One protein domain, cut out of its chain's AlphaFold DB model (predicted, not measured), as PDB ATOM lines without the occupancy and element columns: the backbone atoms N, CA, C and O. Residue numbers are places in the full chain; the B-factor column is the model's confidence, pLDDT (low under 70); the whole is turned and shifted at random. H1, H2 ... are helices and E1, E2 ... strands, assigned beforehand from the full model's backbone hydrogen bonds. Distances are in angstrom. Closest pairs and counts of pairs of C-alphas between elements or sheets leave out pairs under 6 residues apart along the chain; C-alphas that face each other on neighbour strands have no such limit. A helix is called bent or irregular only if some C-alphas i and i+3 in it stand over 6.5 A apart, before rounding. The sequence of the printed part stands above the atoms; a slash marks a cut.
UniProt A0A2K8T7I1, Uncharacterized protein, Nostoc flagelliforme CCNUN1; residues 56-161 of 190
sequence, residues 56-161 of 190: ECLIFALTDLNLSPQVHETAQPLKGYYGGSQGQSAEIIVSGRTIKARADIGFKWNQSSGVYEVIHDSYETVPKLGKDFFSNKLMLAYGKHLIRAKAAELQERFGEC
ATOM      1  N   GLU A  56     157.542 145.053 123.132       93.19
ATOM      2  CA  GLU A  56     158.428 143.909 122.860       93.19
ATOM      3  C   GLU A  56     159.888 144.238 123.189       93.19
ATOM      4  O   GLU A  56     160.561 143.496 123.900       93.19
ATOM      5  N   CYS A  57     160.369 145.407 122.754       90.81
ATOM      6  CA  CYS A  57     161.736 145.846 123.052       90.81
ATOM      7  C   CYS A  57     161.970 146.009 124.560       90.81
ATOM      8  O   CYS A  57     163.065 145.731 125.044       90.81
ATOM      9  N   LEU A  58     160.955 146.455 125.308       92.12
ATOM     10  CA  LEU A  58     161.023 146.551 126.765       92.12
ATOM     11  C   LEU A  58     161.079 145.161 127.415       92.12
ATOM     12  O   LEU A  58     161.902 144.944 128.299       92.12
ATOM     13  N   ILE A  59     160.270 144.206 126.952       94.44
ATOM     14  CA  ILE A  59     160.282 142.822 127.448       94.44
ATOM     15  C   ILE A  59     161.653 142.172 127.219       94.44
ATOM     16  O   ILE A  59     162.229 141.607 128.153       94.44
ATOM     17  N   PHE A  60     162.213 142.298 126.014       93.50
ATOM     18  CA  PHE A  60     163.541 141.760 125.711       93.50
ATOM     19  C   PHE A  60     164.638 142.436 126.535       93.50
ATOM     20  O   PHE A  60     165.482 141.750 127.103       93.50
ATOM     21  N   ALA A  61     164.586 143.761 126.699       92.25
ATOM     22  CA  ALA A  61     165.545 144.483 127.532       92.25
ATOM     23  C   ALA A  61     165.506 144.040 129.003       92.25
ATOM     24  O   ALA A  61     166.551 143.871 129.626       92.25
ATOM     25  N   LEU A  62     164.315 143.830 129.567       94.19
ATOM     26  CA  LEU A  62     164.163 143.324 130.934       94.19
ATOM     27  C   LEU A  62     164.667 141.883 131.064       94.19
ATOM     28  O   LEU A  62     165.273 141.534 132.077       94.19
ATOM     29  N   THR A  63     164.454 141.063 130.038       94.44
ATOM     30  CA  THR A  63     164.932 139.675 129.999       94.44
ATOM     31  C   THR A  63     166.460 139.613 129.949       94.44
ATOM     32  O   THR A  63     167.053 138.900 130.753       94.44
ATOM     33  N   ASP A  64     167.105 140.434 129.113       93.06
ATOM     34  CA  ASP A  64     168.573 140.554 129.050       93.06
ATOM     35  C   ASP A  64     169.184 141.017 130.383       93.06
ATOM     36  O   ASP A  64     170.319 140.680 130.721       93.06
ATOM     37  N   LEU A  65     168.420 141.783 131.166       91.31
ATOM     38  CA  LEU A  65     168.798 142.239 132.506       91.31
ATOM     39  C   LEU A  65     168.437 141.234 133.613       91.31
ATOM     40  O   LEU A  65     168.570 141.559 134.791       91.31
ATOM     41  N   ASN A  66     168.028 140.013 133.250       93.12
ATOM     42  CA  ASN A  66     167.644 138.923 134.150       93.12
ATOM     43  C   ASN A  66     166.443 139.247 135.060       93.12
ATOM     44  O   ASN A  66     166.375 138.770 136.192       93.12
ATOM     45  N   LEU A  67     165.492 140.067 134.590       89.50
ATOM     46  CA  LEU A  67     164.341 140.514 135.387       89.50
ATOM     47  C   LEU A  67     163.039 139.717 135.188       89.50
ATOM     48  O   LEU A  67     162.071 140.001 135.885       89.50
ATOM     49  N   SER A  68     162.998 138.695 134.329       92.50
ATOM     50  CA  SER A  68     161.839 137.792 134.129       92.50
ATOM     51  C   SER A  68     160.464 138.498 134.181       92.50
ATOM     52  O   SER A  68     159.683 138.259 135.111       92.50
ATOM     53  N   PRO A  69     160.173 139.408 133.230       95.06
ATOM     54  CA  PRO A  69     158.941 140.191 133.230       95.06
ATOM     55  C   PRO A  69     157.701 139.322 132.975       95.06
ATOM     56  O   PRO A  69     157.681 138.483 132.077       95.06
ATOM     57  N   GLN A  70     156.640 139.568 133.736       95.44
ATOM     58  CA  GLN A  70     155.298 139.038 133.517       95.44
ATOM     59  C   GLN A  70     154.499 140.051 132.710       95.44
ATOM     60  O   GLN A  70     154.478 141.237 133.033       95.44
ATOM     61  N   VAL A  71     153.867 139.586 131.640       95.56
ATOM     62  CA  VAL A  71     153.195 140.440 130.666       95.56
ATOM     63  C   VAL A  71     151.706 140.137 130.702       95.56
ATOM     64  O   VAL A  71     151.291 138.996 130.519       95.56
ATOM     65  N   HIS A  72     150.908 141.173 130.921       94.12
ATOM     66  CA  HIS A  72     149.461 141.096 131.030       94.12
ATOM     67  C   HIS A  72     148.809 141.983 129.969       94.12
ATOM     68  O   HIS A  72     149.349 143.024 129.588       94.12
ATOM     69  N   GLU A  73     147.659 141.556 129.454       90.62
ATOM     70  CA  GLU A  73     146.848 142.368 128.533       90.62
ATOM     71  C   GLU A  73     146.179 143.538 129.258       90.62
ATOM     72  O   GLU A  73     146.066 144.634 128.717       90.62
ATOM     73  N   THR A  74     145.773 143.303 130.503       91.94
ATOM     74  CA  THR A  74     145.162 144.290 131.390       91.94
ATOM     75  C   THR A  74     146.084 144.572 132.567       91.94
ATOM     76  O   THR A  74     146.755 143.668 133.069       91.94
ATOM     77  N   ALA A  75     146.118 145.830 133.014       91.69
ATOM     78  CA  ALA A  75     146.956 146.235 134.135       91.69
ATOM     79  C   ALA A  75     146.601 145.436 135.400       91.69
ATOM     80  O   ALA A  75     145.475 145.508 135.896       91.69
ATOM     81  N   GLN A  76     147.575 144.700 135.931       94.31
ATOM     82  CA  GLN A  76     147.431 143.909 137.151       94.31
ATOM     83  C   GLN A  76     147.960 144.692 138.359       94.31
ATOM     84  O   GLN A  76     148.865 145.518 138.205       94.31
ATOM     85  N   PRO A  77     147.395 144.484 139.561       92.94
ATOM     86  CA  PRO A  77     147.854 145.166 140.764       92.94
ATOM     87  C   PRO A  77     149.293 144.764 141.101       92.94
ATOM     88  O   PRO A  77     149.637 143.584 141.101       92.94
ATOM     89  N   LEU A  78     150.124 145.753 141.432       89.56
ATOM     90  CA  LEU A  78     151.493 145.513 141.891       89.56
ATOM     91  C   LEU A  78     151.498 145.059 143.350       89.56
ATOM     92  O   LEU A  78     150.623 145.444 144.120       89.56
ATOM     93  N   LYS A  79     152.507 144.301 143.777       88.94
ATOM     94  CA  LYS A  79     152.770 144.109 145.205       88.94
ATOM     95  C   LYS A  79     153.692 145.214 145.710       88.94
ATOM     96  O   LYS A  79     154.810 145.352 145.229       88.94
ATOM     97  N   GLY A  80     153.252 145.998 146.689       85.00
ATOM     98  CA  GLY A  80     154.091 146.982 147.377       85.00
ATOM     99  C   GLY A  80     154.857 146.393 148.566       85.00
ATOM    100  O   GLY A  80     154.653 145.240 148.953       85.00
ATOM    101  N   TYR A  81     155.695 147.215 149.204       77.44
ATOM    102  CA  TYR A  81     156.544 146.819 150.340       77.44
ATOM    103  C   TYR A  81     155.773 146.159 151.500       77.44
ATOM    104  O   TYR A  81     156.206 145.148 152.055       77.44
ATOM    105  N   TYR A  82     154.593 146.697 151.832       80.31
ATOM    106  CA  TYR A  82     153.702 146.180 152.882       80.31
ATOM    107  C   TYR A  82     152.731 145.093 152.385       80.31
ATOM    108  O   TYR A  82     151.793 144.729 153.089       80.31
ATOM    109  N   GLY A  83     152.918 144.576 151.168       72.81
ATOM    110  CA  GLY A  83     152.092 143.520 150.580       72.81
ATOM    111  C   GLY A  83     150.812 143.994 149.884       72.81
ATOM    112  O   GLY A  83     150.224 143.210 149.146       72.81
ATOM    113  N   GLY A  84     150.401 145.254 150.063       77.75
ATOM    114  CA  GLY A  84     149.295 145.872 149.321       77.75
ATOM    115  C   GLY A  84     149.762 146.591 148.054       77.75
ATOM    116  O   GLY A  84     150.917 147.001 147.966       77.75
ATOM    117  N   SER A  85     148.858 146.793 147.093       75.62
ATOM    118  CA  SER A  85     149.176 147.447 145.814       75.62
ATOM    119  C   SER A  85     149.268 148.963 145.868       75.62
ATOM    120  O   SER A  85     149.748 149.576 144.919       75.62
ATOM    121  N   GLN A  86     148.804 149.583 146.958       75.62
ATOM    122  CA  GLN A  86     148.744 151.044 147.105       75.62
ATOM    123  C   GLN A  86     148.033 151.733 145.918       75.62
ATOM    124  O   GLN A  86     148.363 152.856 145.544       75.62
ATOM    125  N   GLY A  87     147.078 151.034 145.288       81.94
ATOM    126  CA  GLY A  87     146.362 151.515 144.104       81.94
ATOM    127  C   GLY A  87     147.179 151.511 142.806       81.94
ATOM    128  O   GLY A  87     146.699 152.019 141.796       81.94
ATOM    129  N   GLN A  88     148.388 150.947 142.808       86.62
ATOM    130  CA  GLN A  88     149.249 150.865 141.631       86.62
ATOM    131  C   GLN A  88     149.009 149.574 140.848       86.62
ATOM    132  O   GLN A  88     148.858 148.487 141.414       86.62
ATOM    133  N   SER A  89     149.002 149.700 139.526       92.00
ATOM    134  CA  SER A  89     148.821 148.596 138.587       92.00
ATOM    135  C   SER A  89     149.639 148.821 137.320       92.00
ATOM    136  O   SER A  89     149.929 149.965 136.966       92.00
ATOM    137  N   ALA A  90     150.025 147.735 136.654       92.81
ATOM    138  CA  ALA A  90     150.859 147.771 135.458       92.81
ATOM    139  C   ALA A  90     150.578 146.583 134.531       92.81
ATOM    140  O   ALA A  90     150.189 145.506 134.982       92.81
ATOM    141  N   GLU A  91     150.792 146.773 133.230       95.50
ATOM    142  CA  GLU A  91     150.673 145.717 132.221       95.50
ATOM    143  C   GLU A  91     151.917 144.825 132.165       95.50
ATOM    144  O   GLU A  91     151.821 143.664 131.775       95.50
ATOM    145  N   ILE A  92     153.090 145.340 132.541       96.06
ATOM    146  CA  ILE A  92     154.322 144.546 132.629       96.06
ATOM    147  C   ILE A  92     154.830 144.614 134.063       96.06
ATOM    148  O   ILE A  92     155.075 145.702 134.584       96.06
ATOM    149  N   ILE A  93     154.998 143.458 134.698       96.00
ATOM    150  CA  ILE A  93     155.359 143.342 136.111       96.00
ATOM    151  C   ILE A  93     156.613 142.491 136.248       96.00
ATOM    152  O   ILE A  93     156.657 141.333 135.849       96.00
ATOM    153  N   VAL A  94     157.640 143.047 136.873       94.88
ATOM    154  CA  VAL A  94     158.814 142.311 137.332       94.88
ATOM    155  C   VAL A  94     158.630 142.046 138.816       94.88
ATOM    156  O   VAL A  94     158.564 142.979 139.619       94.88
ATOM    157  N   SER A  95     158.552 140.767 139.190       93.62
ATOM    158  CA  SER A  95     158.384 140.420 140.598       93.62
ATOM    159  C   SER A  95     159.592 140.880 141.410       93.62
ATOM    160  O   SER A  95     160.737 140.581 141.060       93.62
ATOM    161  N   GLY A  96     159.341 141.512 142.556       90.06
ATOM    162  CA  GLY A  96     160.385 141.902 143.499       90.06
ATOM    163  C   GLY A  96     161.268 140.721 143.899       90.06
ATOM    164  O   GLY A  96     162.476 140.873 144.075       90.06
ATOM    165  N   ARG A  97     160.707 139.503 143.932       90.00
ATOM    166  CA  ARG A  97     161.449 138.273 144.240       90.00
ATOM    167  C   ARG A  97     162.646 138.044 143.321       90.00
ATOM    168  O   ARG A  97     163.670 137.582 143.818       90.00
ATOM    169  N   THR A  98     162.560 138.426 142.047       91.00
ATOM    170  CA  THR A  98     163.663 138.289 141.080       91.00
ATOM    171  C   THR A  98     164.911 139.043 141.535       91.00
ATOM    172  O   THR A  98     166.028 138.567 141.370       91.00
ATOM    173  N   ILE A  99     164.726 140.185 142.199       89.81
ATOM    174  CA  ILE A  99     165.813 141.022 142.715       89.81
ATOM    175  C   ILE A  99     165.982 140.905 144.236       89.81
ATOM    176  O   ILE A  99     166.757 141.651 144.822       89.81
ATOM    177  N   LYS A 100     165.278 139.975 144.900       90.88
ATOM    178  CA  LYS A 100     165.195 139.854 146.372       90.88
ATOM    179  C   LYS A 100     164.563 141.079 147.067       90.88
ATOM    180  O   LYS A 100     164.909 141.403 148.203       90.88
ATOM    181  N   ALA A 101     163.649 141.776 146.398       88.44
ATOM    182  CA  ALA A 101     162.795 142.831 146.948       88.44
ATOM    183  C   ALA A 101     161.402 142.334 147.343       88.44
ATOM    184  O   ALA A 101     160.942 141.288 146.878       88.44
ATOM    185  N   ARG A 102     160.746 143.078 148.239       87.88
ATOM    186  CA  ARG A 102     159.360 142.822 148.649       87.88
ATOM    187  C   ARG A 102     158.369 143.452 147.678       87.88
ATOM    188  O   ARG A 102     157.343 142.832 147.403       87.88
ATOM    189  N   ALA A 103     158.692 144.644 147.184       87.88
ATOM    190  CA  ALA A 103     157.933 145.381 146.196       87.88
ATOM    191  C   ALA A 103     158.282 144.944 144.768       87.88
ATOM    192  O   ALA A 103     159.451 144.731 144.431       87.88
ATOM    193  N   ASP A 104     157.256 144.841 143.933       92.38
ATOM    194  CA  ASP A 104     157.379 144.605 142.501       92.38
ATOM    195  C   ASP A 104     157.768 145.892 141.757       92.38
ATOM    196  O   ASP A 104     157.588 147.012 142.245       92.38
ATOM    197  N   ILE A 105     158.291 145.722 140.545       91.75
ATOM    198  CA  ILE A 105     158.520 146.805 139.587       91.75
ATOM    199  C   ILE A 105     157.451 146.686 138.502       91.75
ATOM    200  O   ILE A 105     157.305 145.630 137.889       91.75
ATOM    201  N   GLY A 106     156.718 147.763 138.246       91.94
ATOM    202  CA  GLY A 106     155.699 147.831 137.206       91.94
ATOM    203  C   GLY A 106     156.091 148.759 136.065       91.94
ATOM    204  O   GLY A 106     156.720 149.791 136.283       91.94
ATOM    205  N   PHE A 107     155.658 148.423 134.855       93.94
ATOM    206  CA  PHE A 107     155.647 149.328 133.713       93.94
ATOM    207  C   PHE A 107     154.210 149.505 133.245       93.94
ATOM    208  O   PHE A 107     153.593 148.558 132.748       93.94
ATOM    209  N   LYS A 108     153.687 150.717 133.429       92.31
ATOM    210  CA  LYS A 108     152.304 151.067 133.116       92.31
ATOM    211  C   LYS A 108     152.228 151.876 131.833       92.31
ATOM    212  O   LYS A 108     152.922 152.880 131.709       92.31
ATOM    213  N   TRP A 109     151.379 151.485 130.891       92.25
ATOM    214  CA  TRP A 109     151.151 152.272 129.685       92.25
ATOM    215  C   TRP A 109     150.377 153.554 130.007       92.25
ATOM    216  O   TRP A 109     149.231 153.512 130.458       92.25
ATOM    217  N   ASN A 110     150.979 154.712 129.734       88.81
ATOM    218  CA  ASN A 110     150.290 155.990 129.823       88.81
ATOM    219  C   ASN A 110     149.782 156.404 128.434       88.81
ATOM    220  O   ASN A 110     150.551 156.788 127.552       88.81
ATOM    221  N   GLN A 111     148.459 156.364 128.254       89.38
ATOM    222  CA  GLN A 111     147.797 156.728 126.996       89.38
ATOM    223  C   GLN A 111     147.972 158.208 126.615       89.38
ATOM    224  O   GLN A 111     148.000 158.525 125.431       89.38
ATOM    225  N   SER A 112     148.104 159.106 127.595       87.56
ATOM    226  CA  SER A 112     148.240 160.551 127.365       87.56
ATOM    227  C   SER A 112     149.633 160.919 126.850       87.56
ATOM    228  O   SER A 112     149.779 161.714 125.924       87.56
ATOM    229  N   SER A 113     150.674 160.311 127.421       83.44
ATOM    230  CA  SER A 113     152.066 160.571 127.036       83.44
ATOM    231  C   SER A 113     152.598 159.606 125.969       83.44
ATOM    232  O   SER A 113     153.641 159.881 125.367       83.44
ATOM    233  N   GLY A 114     151.888 158.501 125.719       87.56
ATOM    234  CA  GLY A 114     152.267 157.458 124.765       87.56
ATOM    235  C   GLY A 114     153.549 156.728 125.160       87.56
ATOM    236  O   GLY A 114     154.315 156.335 124.280       87.56
ATOM    237  N   VAL A 115     153.832 156.619 126.462       87.81
ATOM    238  CA  VAL A 115     155.028 155.958 126.999       87.81
ATOM    239  C   VAL A 115     154.679 155.076 128.193       87.81
ATOM    240  O   VAL A 115     153.717 155.338 128.913       87.81
ATOM    241  N   TYR A 116     155.495 154.053 128.432       87.81
ATOM    242  CA  TYR A 116     155.478 153.288 129.669       87.81
ATOM    243  C   TYR A 116     156.111 154.096 130.805       87.81
ATOM    244  O   TYR A 116     157.254 154.549 130.706       87.81
ATOM    245  N   GLU A 117     155.370 154.233 131.895       87.69
ATOM    246  CA  GLU A 117     155.831 154.786 133.161       87.69
ATOM    247  C   GLU A 117     156.349 153.667 134.059       87.69
ATOM    248  O   GLU A 117     155.727 152.610 134.173       87.69
ATOM    249  N   VAL A 118     157.492 153.903 134.701       88.69
ATOM    250  CA  VAL A 118     158.090 152.949 135.637       88.69
ATOM    251  C   VAL A 118     157.562 153.231 137.038       88.69
ATOM    252  O   VAL A 118     157.732 154.331 137.560       88.69
ATOM    253  N   ILE A 119     156.964 152.221 137.659       87.62
ATOM    254  CA  ILE A 119     156.486 152.246 139.039       87.62
ATOM    255  C   ILE A 119     157.399 151.326 139.846       87.62
ATOM    256  O   ILE A 119     157.460 150.125 139.587       87.62
ATOM    257  N   HIS A 120     158.137 151.871 140.809       87.56
ATOM    258  CA  HIS A 120     159.049 151.085 141.635       87.56
ATOM    259  C   HIS A 120     159.256 151.717 143.013       87.56
ATOM    260  O   HIS A 120     159.141 152.930 143.175       87.56
ATOM    261  N   ASP A 121     159.618 150.892 143.995       84.69
ATOM    262  CA  ASP A 121     160.083 151.369 145.296       84.69
ATOM    263  C   ASP A 121     161.594 151.635 145.231       84.69
ATOM    264  O   ASP A 121     162.407 150.709 145.126       84.69
ATOM    265  N   SER A 122     161.994 152.907 145.259       79.44
ATOM    266  CA  SER A 122     163.402 153.304 145.183       79.44
ATOM    267  C   SER A 122     164.221 152.839 146.391       79.44
ATOM    268  O   SER A 122     165.397 152.516 146.218       79.44
ATOM    269  N   TYR A 123     163.615 152.724 147.579       80.00
ATOM    270  CA  TYR A 123     164.295 152.259 148.789       80.00
ATOM    271  C   TYR A 123     164.724 150.796 148.660       80.00
ATOM    272  O   TYR A 123     165.796 150.410 149.124       80.00
ATOM    273  N   GLU A 124     163.925 149.981 147.970       82.38
ATOM    274  CA  GLU A 124     164.275 148.588 147.715       82.38
ATOM    275  C   GLU A 124     165.108 148.393 146.453       82.38
ATOM    276  O   GLU A 124     166.071 147.629 146.468       82.38
ATOM    277  N   THR A 125     164.741 149.044 145.355       79.62
ATOM    278  CA  THR A 125     165.340 148.775 144.041       79.62
ATOM    279  C   THR A 125     166.736 149.366 143.886       79.62
ATOM    280  O   THR A 125     167.597 148.705 143.306       79.62
ATOM    281  N   VAL A 126     167.009 150.556 144.431       82.25
ATOM    282  CA  VAL A 126     168.315 151.222 144.274       82.25
ATOM    283  C   VAL A 126     169.460 150.413 144.901       82.25
ATOM    284  O   VAL A 126     170.459 150.218 144.207       82.25
ATOM    285  N   PRO A 127     169.354 149.870 146.131       85.81
ATOM    286  CA  PRO A 127     170.407 149.023 146.699       85.81
ATOM    287  C   PRO A 127     170.671 147.723 145.923       85.81
ATOM    288  O   PRO A 127     171.767 147.180 146.005       85.81
ATOM    289  N   LYS A 128     169.675 147.207 145.189       88.00
ATOM    290  CA  LYS A 128     169.745 145.907 144.493       88.00
ATOM    291  C   LYS A 128     170.192 146.028 143.039       88.00
ATOM    292  O   LYS A 128     170.964 145.205 142.560       88.00
ATOM    293  N   LEU A 129     169.699 147.044 142.336       84.81
ATOM    294  CA  LEU A 129     169.921 147.247 140.903       84.81
ATOM    295  C   LEU A 129     170.924 148.370 140.603       84.81
ATOM    296  O   LEU A 129     171.529 148.404 139.524       84.81
ATOM    297  N   GLY A 130     171.135 149.262 141.570       85.31
ATOM    298  CA  GLY A 130     171.919 150.482 141.435       85.31
ATOM    299  C   GLY A 130     171.058 151.688 141.057       85.31
ATOM    300  O   GLY A 130     170.012 151.567 140.419       85.31
ATOM    301  N   LYS A 131     171.532 152.881 141.433       79.81
ATOM    302  CA  LYS A 131     170.836 154.160 141.214       79.81
ATOM    303  C   LYS A 131     170.542 154.435 139.736       79.81
ATOM    304  O   LYS A 131     169.473 154.940 139.409       79.81
ATOM    305  N   ASP A 132     171.460 154.047 138.856       80.94
ATOM    306  CA  ASP A 132     171.384 154.342 137.421       80.94
ATOM    307  C   ASP A 132     170.778 153.199 136.595       80.94
ATOM    308  O   ASP A 132     170.896 153.166 135.369       80.94
ATOM    309  N   PHE A 133     170.143 152.222 137.247       85.44
ATOM    310  CA  PHE A 133     169.570 151.078 136.546       85.44
ATOM    311  C   PHE A 133     168.520 151.508 135.516       85.44
ATOM    312  O   PHE A 133     168.646 151.190 134.335       85.44
ATOM    313  N   PHE A 134     167.512 152.267 135.949       79.62
ATOM    314  CA  PHE A 134     166.405 152.679 135.085       79.62
ATOM    315  C   PHE A 134     166.792 153.791 134.110       79.62
ATOM    316  O   PHE A 134     166.274 153.825 133.001       79.62
ATOM    317  N   SER A 135     167.701 154.689 134.498       77.69
ATOM    318  CA  SER A 135     168.124 155.823 133.668       77.69
ATOM    319  C   SER A 135     169.165 155.445 132.612       77.69
ATOM    320  O   SER A 135     169.219 156.091 131.568       77.69
ATOM    321  N   ASN A 136     169.978 154.415 132.867       80.88
ATOM    322  CA  ASN A 136     171.079 154.025 131.992       80.88
ATOM    323  C   ASN A 136     170.954 152.568 131.530       80.88
ATOM    324  O   ASN A 136     170.652 152.333 130.364       80.88
ATOM    325  N   LYS A 137     171.121 151.586 132.428       85.44
ATOM    326  CA  LYS A 137     171.217 150.161 132.040       85.44
ATOM    327  C   LYS A 137     169.995 149.671 131.259       85.44
ATOM    328  O   LYS A 137     170.147 149.057 130.205       85.44
ATOM    329  N   LEU A 138     168.795 149.980 131.752       86.88
ATOM    330  CA  LEU A 138     167.543 149.633 131.085       86.88
ATOM    331  C   LEU A 138     167.400 150.355 129.745       86.88
ATOM    332  O   LEU A 138     167.042 149.731 128.749       86.88
ATOM    333  N   MET A 139     167.711 151.651 129.707       84.25
ATOM    334  CA  MET A 139     167.593 152.450 128.487       84.25
ATOM    335  C   MET A 139     168.558 151.987 127.398       84.25
ATOM    336  O   MET A 139     168.190 151.976 126.226       84.25
ATOM    337  N   LEU A 140     169.759 151.563 127.786       82.00
ATOM    338  CA  LEU A 140     170.767 151.015 126.892       82.00
ATOM    339  C   LEU A 140     170.305 149.688 126.278       82.00
ATOM    340  O   LEU A 140     170.278 149.550 125.055       82.00
ATOM    341  N   ALA A 141     169.878 148.741 127.120       86.19
ATOM    342  CA  ALA A 141     169.354 147.452 126.671       86.19
ATOM    343  C   ALA A 141     168.125 147.632 125.761       86.19
ATOM    344  O   ALA A 141     168.048 147.051 124.680       86.19
ATOM    345  N   TYR A 142     167.203 148.515 126.147       85.94
ATOM    346  CA  TYR A 142     166.038 148.869 125.339       85.94
ATOM    347  C   TYR A 142     166.426 149.497 123.996       85.94
ATOM    348  O   TYR A 142     165.904 149.101 122.955       85.94
ATOM    349  N   GLY A 143     167.354 150.458 124.000       78.88
ATOM    350  CA  GLY A 143     167.829 151.130 122.792       78.88
ATOM    351  C   GLY A 143     168.432 150.151 121.787       78.88
ATOM    352  O   GLY A 143     168.137 150.239 120.595       78.88
ATOM    353  N   LYS A 144     169.196 149.167 122.271       81.88
ATOM    354  CA  LYS A 144     169.757 148.092 121.448       81.88
ATOM    355  C   LYS A 144     168.675 147.266 120.751       81.88
ATOM    356  O   LYS A 144     168.755 147.067 119.538       81.88
ATOM    357  N   HIS A 145     167.641 146.837 121.477       85.50
ATOM    358  CA  HIS A 145     166.512 146.100 120.888       85.50
ATOM    359  C   HIS A 145     165.705 146.948 119.910       85.50
ATOM    360  O   HIS A 145     165.372 146.480 118.823       85.50
ATOM    361  N   LEU A 146     165.471 148.219 120.237       82.81
ATOM    362  CA  LEU A 146     164.757 149.142 119.359       82.81
ATOM    363  C   LEU A 146     165.490 149.342 118.028       82.81
ATOM    364  O   LEU A 146     164.864 149.340 116.968       82.81
ATOM    365  N   ILE A 147     166.814 149.496 118.071       78.00
ATOM    366  CA  ILE A 147     167.636 149.665 116.871       78.00
ATOM    367  C   ILE A 147     167.641 148.391 116.032       78.00
ATOM    368  O   ILE A 147     167.493 148.484 114.820       78.00
ATOM    369  N   ARG A 148     167.738 147.212 116.653       79.06
ATOM    370  CA  ARG A 148     167.641 145.927 115.943       79.06
ATOM    371  C   ARG A 148     166.276 145.737 115.282       79.06
ATOM    372  O   ARG A 148     166.222 145.365 114.115       79.06
ATOM    373  N   ALA A 149     165.190 146.067 115.979       80.38
ATOM    374  CA  ALA A 149     163.845 146.028 115.409       80.38
ATOM    375  C   ALA A 149     163.711 146.984 114.213       80.38
ATOM    376  O   ALA A 149     163.170 146.618 113.172       80.38
ATOM    377  N   LYS A 150     164.269 148.197 114.323       77.75
ATOM    378  CA  LYS A 150     164.302 149.162 113.217       77.75
ATOM    379  C   LYS A 150     165.194 148.710 112.063       77.75
ATOM    380  O   LYS A 150     164.844 148.949 110.915       77.75
ATOM    381  N   ALA A 151     166.315 148.055 112.347       73.00
ATOM    382  CA  ALA A 151     167.193 147.481 111.336       73.00
ATOM    383  C   ALA A 151     166.466 146.412 110.519       73.00
ATOM    384  O   ALA A 151     166.535 146.450 109.299       73.00
ATOM    385  N   ALA A 152     165.729 145.519 111.186       73.81
ATOM    386  CA  ALA A 152     164.935 144.480 110.536       73.81
ATOM    387  C   ALA A 152     163.820 145.076 109.655       73.81
ATOM    388  O   ALA A 152     163.682 144.689 108.499       73.81
ATOM    389  N   GLU A 153     163.091 146.083 110.155       73.25
ATOM    390  CA  GLU A 153     162.081 146.817 109.369       73.25
ATOM    391  C   GLU A 153     162.698 147.478 108.124       73.25
ATOM    392  O   GLU A 153     162.128 147.469 107.034       73.25
ATOM    393  N   LEU A 154     163.885 148.072 108.268       69.88
ATOM    394  CA  LEU A 154     164.587 148.696 107.151       69.88
ATOM    395  C   LEU A 154     165.195 147.663 106.202       69.88
ATOM    396  O   LEU A 154     165.268 147.939 105.011       69.88
ATOM    397  N   GLN A 155     165.593 146.491 106.691       68.56
ATOM    398  CA  GLN A 155     166.108 145.412 105.857       68.56
ATOM    399  C   GLN A 155     165.038 144.902 104.889       68.56
ATOM    400  O   GLN A 155     165.317 144.723 103.707       68.56
ATOM    401  N   GLU A 156     163.800 144.750 105.360       68.25
ATOM    402  CA  GLU A 156     162.660 144.396 104.506       68.25
ATOM    403  C   GLU A 156     162.418 145.442 103.405       68.25
ATOM    404  O   GLU A 156     162.031 145.112 102.286       68.25
ATOM    405  N   ARG A 157     162.693 146.717 103.700       65.50
ATOM    406  CA  ARG A 157     162.438 147.840 102.786       65.50
ATOM    407  C   ARG A 157     163.598 148.181 101.851       65.50
ATOM    408  O   ARG A 157     163.351 148.723 100.777       65.50
ATOM    409  N   PHE A 158     164.839 147.951 102.274       62.97
ATOM    410  CA  PHE A 158     166.047 148.471 101.621       62.97
ATOM    411  C   PHE A 158     167.133 147.411 101.359       62.97
ATOM    412  O   PHE A 158     168.157 147.759 100.776       62.97
ATOM    413  N   GLY A 159     166.925 146.144 101.738       65.81
ATOM    414  CA  GLY A 159     167.883 145.050 101.528       65.81
ATOM    415  C   GLY A 159     168.805 144.785 102.727       65.81
ATOM    416  O   GLY A 159     168.622 145.345 103.805       65.81
ATOM    417  N   GLU A 160     169.789 143.893 102.561       65.06
ATOM    418  CA  GLU A 160     170.656 143.407 103.649       65.06
ATOM    419  C   GLU A 160     171.290 144.536 104.482       65.06
ATOM    420  O   GLU A 160     171.879 145.483 103.953       65.06
ATOM    421  N   CYS A 161     171.188 144.412 105.811       60.88
ATOM    422  CA  CYS A 161     171.717 145.371 106.775       60.88
ATOM    423  C   CYS A 161     172.742 144.699 107.698       60.88
ATOM    424  O   CYS A 161     172.437 143.714 108.368       60.88
TER     425      CYS A 161
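AT A GLANCE: This is residues 56 to 161 of the 190 residues of an uncharacterized protein of Nostoc flagelliforme CCNUN1 (UniProt A0A2K8T7I1). A small, strongly twisted four-stranded sheet has H1 over one face, and the long helix H4 crosses H1 and runs on as an arm whose residues 153 to 159 stick out. The short helices H2 and H3 lie off the sheet, at the end away from this arm. The printed part has 106 residues, of mixed class, with four named helices and four named strands in the order H1 E1 E2 H2 E3 E4 H3 H4; the antiparallel sheet runs E1 E2 E3 E4. It is only just compact, close to loose, with a radius of gyration of the C-alphas of 15.3 A, and elongated, spanning 53 by 28 by 21 A.

HOW THE PARTS SIT: H1, residues 56 to 64, is on the sheet of E1, residues 70 to 77, E2, residues 89 to 94, E3, residues 105 to 110, and E4, residues 115 to 119. Its height over the sheet is 10.0 A, over E2. Within hydrogen-bond range are N 72 and O 91 in the hairpin E1 and E2, 2.8 A, N 94 and O 105 between E2 and E3, 2.8 A, and N 108 and O 117 in the hairpin E3 and E4, 2.9 A. H2, residues 96 to 99, only just touches H3, residues 122 to 129, with 3 pairs of C-alphas within 8 A; the closest, Ile 99 and Lys 128, are 6.5 A apart. H4, residues 133 to 158, touches H1 with residues 138 to 149 alone, opposite ways at a steep tilt of 52 degrees; the closest C-alphas, Ala 61 and Ala 141, are 4.9 A apart. Every O i to N i+4 pair is within range in H1, 2 of 4 in H3 and 20 of 22 in H4; H2 is too short for one.

IN THESE COORDINATES: H1 begins at C-alpha 56 (158.428, 143.909, 122.860). E1 bends by 119 degrees at residue 73. H4, 35.2 A long, has a kink of 30 degrees near residue 140, is only just irregular, with C-alphas 135 and 138 6.7 A apart, and ends at C-alpha 158 (166.047, 148.471, 101.621).

THE WHOLE: The two C-alphas farthest apart, Tyr 82 and Gly 159, are 53.3 A apart. The printed part has no cut, and the link E1 to E2 is long. Residues 154 to 161 have pLDDT under 70.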